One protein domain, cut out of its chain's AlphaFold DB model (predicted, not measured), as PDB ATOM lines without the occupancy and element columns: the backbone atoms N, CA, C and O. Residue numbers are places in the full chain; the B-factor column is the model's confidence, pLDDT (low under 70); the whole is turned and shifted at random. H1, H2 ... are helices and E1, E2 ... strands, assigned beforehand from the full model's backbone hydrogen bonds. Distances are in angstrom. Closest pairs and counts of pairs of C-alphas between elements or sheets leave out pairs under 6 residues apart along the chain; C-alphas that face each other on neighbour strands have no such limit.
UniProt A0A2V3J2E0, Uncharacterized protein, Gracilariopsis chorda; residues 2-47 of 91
ATOM      1  N   THR A   2     307.355 228.286 157.046       93.19
ATOM      2  CA  THR A   2     308.204 227.092 157.113       93.19
ATOM      3  C   THR A   2     309.359 227.275 156.148       93.19
ATOM      4  O   THR A   2     309.169 227.848 155.072       93.19
ATOM      5  N   TYR A   3     310.550 226.820 156.526       93.38
ATOM      6  CA  TYR A   3     311.689 226.853 155.623       93.38
ATOM      7  C   TYR A   3     311.484 225.867 154.469       93.38
ATOM      8  O   TYR A   3     311.155 224.699 154.681       93.38
ATOM      9  N   LEU A   4     311.650 226.355 153.239       93.56
ATOM     10  CA  LEU A   4     311.306 225.606 152.033       93.56
ATOM     11  C   LEU A   4     312.120 224.313 151.898       93.56
ATOM     12  O   LEU A   4     311.561 223.287 151.521       93.56
ATOM     13  N   GLU A   5     313.414 224.341 152.215       94.19
ATOM     14  CA  GLU A   5     314.271 223.160 152.048       94.19
ATOM     15  C   GLU A   5     313.968 222.074 153.087       94.19
ATOM     16  O   GLU A   5     313.954 220.891 152.747       94.19
ATOM     17  N   ASP A   6     313.614 222.453 154.317       92.50
ATOM     18  CA  ASP A   6     313.143 221.499 155.327       92.50
ATOM     19  C   ASP A   6     311.821 220.853 154.903       92.50
ATOM     20  O   ASP A   6     311.662 219.634 155.005       92.50
ATOM     21  N   TYR A   7     310.898 221.657 154.358       93.75
ATOM     22  CA  TYR A   7     309.640 221.152 153.814       93.75
ATOM     23  C   TYR A   7     309.866 220.190 152.643       93.75
ATOM     24  O   TYR A   7     309.276 219.115 152.622       93.75
ATOM     25  N   LYS A   8     310.767 220.515 151.706       95.81
ATOM     26  CA  LYS A   8     311.132 219.616 150.597       95.81
ATOM     27  C   LYS A   8     311.757 218.306 151.084       95.81
ATOM     28  O   LYS A   8     311.516 217.264 150.481       95.81
ATOM     29  N   LYS A   9     312.558 218.347 152.154       95.88
ATOM     30  CA  LYS A   9     313.246 217.170 152.700       95.88
ATOM     31  C   LYS A   9     312.291 216.208 153.408       95.88
ATOM     32  O   LYS A   9     312.424 214.998 153.239       95.88
ATOM     33  N   ASN A  10     311.371 216.716 154.231       94.06
ATOM     34  CA  ASN A  10     310.372 215.894 154.914       94.06
ATOM     35  C   ASN A  10     309.122 216.717 155.296       94.06
ATOM     36  O   ASN A  10     309.066 217.251 156.408       94.06
ATOM     37  N   PRO A  11     308.091 216.767 154.431       92.38
ATOM     38  CA  PRO A  11     306.889 217.571 154.662       92.38
ATOM     39  C   PRO A  11     306.157 217.250 155.970       92.38
ATOM     40  O   PRO A  11     305.648 218.156 156.623       92.38
ATOM     41  N   ASN A  12     306.129 215.975 156.377       92.75
ATOM     42  CA  ASN A  12     305.389 215.523 157.561       92.75
ATOM     43  C   ASN A  12     306.019 216.002 158.875       92.75
ATOM     44  O   ASN A  12     305.324 216.112 159.881       92.75
ATOM     45  N   ASN A  13     307.325 216.285 158.865       91.38
ATOM     46  CA  ASN A  13     308.088 216.674 160.052       91.38
ATOM     47  C   ASN A  13     308.662 218.096 159.966       91.38
ATOM     48  O   ASN A  13     309.359 218.525 160.887       91.38
ATOM     49  N   ALA A  14     308.404 218.827 158.880       92.75
ATOM     50  CA  ALA A  14     308.872 220.196 158.718       92.75
ATOM     51  C   ALA A  14     308.086 221.134 159.644       92.75
ATOM     52  O   ALA A  14     306.990 221.595 159.319       92.75
ATOM     53  N   GLN A  15     308.649 221.404 160.821       92.00
ATOM     54  CA  GLN A  15     308.029 222.301 161.785       92.00
ATOM     55  C   GLN A  15     308.047 223.747 161.270       92.00
ATOM     56  O   GLN A  15     309.060 224.198 160.724       92.00
ATOM     57  N   PRO A  16     306.952 224.505 161.443       93.25
ATOM     58  CA  PRO A  16     306.948 225.919 161.115       93.25
ATOM     59  C   PRO A  16     307.937 226.659 162.017       93.25
ATOM     60  O   PRO A  16     307.933 226.498 163.235       93.25
ATOM     61  N   TYR A  17     308.759 227.514 161.416       94.56
ATOM     62  CA  TYR A  17     309.698 228.354 162.162       94.56
ATOM     63  C   TYR A  17     308.996 229.547 162.818       94.56
ATOM     64  O   TYR A  17     309.483 230.128 163.787       94.56
ATOM     65  N   MET A  18     307.839 229.918 162.273       95.25
ATOM     66  CA  MET A  18     306.986 230.963 162.811       95.25
ATOM     67  C   MET A  18     305.516 230.668 162.516       95.25
ATOM     68  O   MET A  18     305.170 230.303 161.389       95.25
ATOM     69  N   THR A  19     304.646 230.925 163.487       95.56
ATOM     70  CA  THR A  19     303.187 230.888 163.338       95.56
ATOM     71  C   THR A  19     302.614 232.281 163.578       95.56
ATOM     72  O   THR A  19     303.109 233.021 164.426       95.56
ATOM     73  N   ILE A  20     301.603 232.668 162.798       94.94
ATOM     74  CA  ILE A  20     300.904 233.947 162.942       94.94
ATOM     75  C   ILE A  20     299.422 233.659 163.149       94.94
ATOM     76  O   ILE A  20     298.819 232.970 162.330       94.94
ATOM     77  N   THR A  21     298.852 234.245 164.195       96.19
ATOM     78  CA  THR A  21     297.419 234.197 164.494       96.19
ATOM     79  C   THR A  21     296.843 235.605 164.397       96.19
ATOM     80  O   THR A  21     297.408 236.547 164.962       96.19
ATOM     81  N   LEU A  22     295.734 235.746 163.670       94.75
ATOM     82  CA  LEU A  22     294.957 236.979 163.549       94.75
ATOM     83  C   LEU A  22     293.675 236.830 164.370       94.75
ATOM     84  O   LEU A  22     292.959 235.851 164.196       94.75
ATOM     85  N   PHE A  23     293.412 237.794 165.248       97.00
ATOM     86  CA  PHE A  23     292.195 237.879 166.055       97.00
ATOM     87  C   PHE A  23     291.354 239.050 165.548       97.00
ATOM     88  O   PHE A  23     291.842 240.187 165.497       97.00
ATOM     89  N   ASP A  24     290.116 238.775 165.158       96.62
ATOM     90  CA  ASP A  24     289.183 239.720 164.542       96.62
ATOM     91  C   ASP A  24     288.050 240.156 165.483       96.62
ATOM     92  O   ASP A  24     287.216 240.968 165.090       96.62
ATOM     93  N   ASP A  25     288.073 239.739 166.752       97.50
ATOM     94  CA  ASP A  25     287.058 240.043 167.774       97.50
ATOM     95  C   ASP A  25     286.763 241.551 167.924       97.50
ATOM     96  O   ASP A  25     285.676 241.963 168.330       97.50
ATOM     97  N   MET A  26     287.749 242.403 167.625       96.94
ATOM     98  CA  MET A  26     287.646 243.865 167.721       96.94
ATOM     99  C   MET A  26     287.425 244.551 166.366       96.94
ATOM    100  O   MET A  26     287.377 245.783 166.304       96.94
ATOM    101  N   LEU A  27     287.287 243.795 165.275       95.94
ATOM    102  CA  LEU A  27     287.241 244.356 163.930       95.94
ATOM    103  C   LEU A  27     285.954 245.150 163.705       95.94
ATOM    104  O   LEU A  27     286.014 246.298 163.277       95.94
ATOM    105  N   GLU A  28     284.798 244.591 164.058       96.31
ATOM    106  CA  GLU A  28     283.508 245.260 163.841       96.31
ATOM    107  C   GLU A  28     283.323 246.486 164.745       96.31
ATOM    108  O   GLU A  28     282.816 247.520 164.317       96.31
ATOM    109  N   THR A  29     283.767 246.390 166.001       97.75
ATOM    110  CA  THR A  29     283.503 247.418 167.020       97.75
ATOM    111  C   THR A  29     284.575 248.500 167.086       97.75
ATOM    112  O   THR A  29     284.278 249.636 167.457       97.75
ATOM    113  N   LYS A  30     285.828 248.171 166.748       97.31
ATOM    114  CA  LYS A  30     286.981 249.079 166.870       97.31
ATOM    115  C   LYS A  30     287.767 249.250 165.577       97.31
ATOM    116  O   LYS A  30     288.754 249.983 165.587       97.31
ATOM    117  N   GLN A  31     287.365 248.586 164.490       96.06
ATOM    118  CA  GLN A  31     288.105 248.572 163.222       96.06
ATOM    119  C   GLN A  31     289.568 248.147 163.419       96.06
ATOM    120  O   GLN A  31     290.483 248.678 162.792       96.06
ATOM    121  N   LEU A  32     289.790 247.192 164.330       94.81
ATOM    122  CA  LEU A  32     291.111 246.739 164.753       94.81
ATOM    123  C   LEU A  32     291.167 245.210 164.794       94.81
ATOM    124  O   LEU A  32     290.326 244.579 165.420       94.81
ATOM    125  N   ALA A  33     292.208 244.633 164.197       94.06
ATOM    126  CA  ALA A  33     292.559 243.225 164.364       94.06
ATOM    127  C   ALA A  33     293.896 243.106 165.108       94.06
ATOM    128  O   ALA A  33     294.818 243.897 164.875       94.06
ATOM    129  N   LEU A  34     294.014 242.117 165.993       95.12
ATOM    130  CA  LEU A  34     295.258 241.825 166.707       95.12
ATOM    131  C   LEU A  34     296.028 240.719 165.987       95.12
ATOM    132  O   LEU A  34     295.444 239.766 165.481       95.12
ATOM    133  N   LEU A  35     297.354 240.834 165.962       94.06
ATOM    134  CA  LEU A  35     298.245 239.845 165.358       94.06
ATOM    135  C   LEU A  35     299.227 239.350 166.416       94.06
ATOM    136  O   LEU A  35     299.977 240.146 166.982       94.06
ATOM    137  N   ARG A  36     299.262 238.035 166.640       94.81
ATOM    138  CA  ARG A  36     300.277 237.368 167.465       94.81
ATOM    139  C   ARG A  36     301.196 236.544 166.575       94.81
ATOM    140  O   ARG A  36     300.724 235.727 165.793       94.81
ATOM    141  N   GLY A  37     302.499 236.773 166.700       93.31
ATOM    142  CA  GLY A  37     303.533 235.957 166.073       93.31
ATOM    143  C   GLY A  37     304.232 235.101 167.121       93.31
ATOM    144  O   GLY A  37     304.643 235.620 168.157       93.31
ATOM    145  N   GLU A  38     304.376 233.813 166.848       94.69
ATOM    146  CA  GLU A  38     305.117 232.859 167.672       94.69
ATOM    147  C   GLU A  38     306.304 232.355 166.862       94.69
ATOM    148  O   GLU A  38     306.138 231.985 165.702       94.69
ATOM    149  N   VAL A  39     307.499 232.383 167.449       93.19
ATOM    150  CA  VAL A  39     308.763 232.090 166.765       93.19
ATOM    151  C   VAL A  39     309.493 231.007 167.548       93.19
ATOM    152  O   VAL A  39     309.579 231.093 168.772       93.19
ATOM    153  N   VAL A  40     310.011 229.993 166.856       89.00
ATOM    154  CA  VAL A  40     310.908 228.989 167.454       89.00
ATOM    155  C   VAL A  40     312.372 229.395 167.267       89.00
ATOM    156  O   VAL A  40     312.688 230.159 166.359       89.00
ATOM    157  N   ASN A  41     313.272 228.855 168.102       73.38
ATOM    158  CA  ASN A  41     314.684 229.264 168.268       73.38
ATOM    159  C   ASN A  41     315.585 229.232 167.007       73.38
ATOM    160  O   ASN A  41     316.786 229.453 167.123       73.38
ATOM    161  N   VAL A  42     315.046 228.946 165.822       88.75
ATOM    162  CA  VAL A  42     315.774 228.972 164.543       88.75
ATOM    163  C   VAL A  42     315.814 230.380 163.937       88.75
ATOM    164  O   VAL A  42     316.762 230.709 163.233       88.75
ATOM    165  N   LEU A  43     314.807 231.213 164.215       91.25
ATOM    166  CA  LEU A  43     314.751 232.602 163.759       91.25
ATOM    167  C   LEU A  43     314.991 233.548 164.931       91.25
ATOM    168  O   LEU A  43     314.430 233.381 166.015       91.25
ATOM    169  N   THR A  44     315.753 234.607 164.690       93.00
ATOM    170  CA  THR A  44     315.782 235.753 165.597       93.00
ATOM    171  C   THR A  44     314.459 236.521 165.530       93.00
ATOM    172  O   THR A  44     313.737 236.513 164.527       93.00
ATOM    173  N   THR A  45     314.141 237.261 166.593       91.44
ATOM    174  CA  THR A  45     312.963 238.143 166.621       91.44
ATOM    175  C   THR A  45     312.988 239.182 165.493       91.44
ATOM    176  O   THR A  45     311.933 239.567 164.985       91.44
ATOM    177  N   GLU A  46     314.172 239.643 165.084       93.56
ATOM    178  CA  GLU A  46     314.325 240.612 163.994       93.56
ATOM    179  C   GLU A  46     314.012 239.997 162.628       93.56
ATOM    180  O   GLU A  46     313.252 240.587 161.856       93.56
ATOM    181  N   GLU A  47     314.508 238.789 162.353       93.56
ATOM    182  CA  GLU A  47     314.186 238.047 161.127       93.56
ATOM    183  C   GLU A  47     312.694 237.728 161.048       93.56
ATOM    184  O   GLU A  47     312.054 237.993 160.030       93.56
TER     185      GLU A  47
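AT A GLANCE: This is residues 2 to 47 of the 91 residues of an uncharacterized protein of Gracilariopsis chorda (UniProt A0A2V3J2E0). A long, narrow ribbon of two antiparallel strands, E1 and E2, has the short helix H2 in the turn at one end, where the chain folds back from E1 to E2. At the other end the two arms spread: H1 and the link after it make one, residues 40 to 47 the other. The printed part has 46 residues, with two named helices and two named strands in the order H1, E1, H2, E2; under half of the residues are in named elements, and the class is mixed, helices and strands. The whole is extended, with a radius of gyration of the C-alphas of 14.7 A, and flat, spanning 45 by 23 by 12 A.

HOW THE PARTS SIT: E1, residues 18 to 23, and E2, residues 34 to 39, are antiparallel neighbours, with 164 degrees between their directions. C-alphas 18 and 39 face each other at 4.5 A, and C-alphas 23 and 34 at 5.0 A. N 21 and O 36 are within hydrogen-bond range at 2.9 A, as are N 34 and O 23 at 2.9 A. H2, residues 27 to 30, is joined to E1 and to E2 by tight links of 3 residues each. H1, residues 4 to 9, is apart from E2 and from H2. In H1 every O i to N i+4 pair is within hydrogen-bond range; H2, with 4 residues, is too short for such a pair, and its one O i to N i+3 pair is not within range.

IN THESE COORDINATES: E1 and E2 are each 16.6 A long from first to last C-alpha. E1 begins at C-alpha 18, (306.986, 230.963, 162.811), and E2 ends at C-alpha 39, (308.763, 232.090, 166.765). H1 begins at C-alpha 4, (311.306, 225.606, 152.033), and is 8.7 A long; H2 is 5.6 A.

THE WHOLE: The two C-alphas farthest apart are those of Lys 9 and Thr 29, 44.8 A. The link from H1 to E1, 8 residues, is short, and no link is long. The printed part has no cut, its mean pLDDT is 93.7, and no printed residue is under 70.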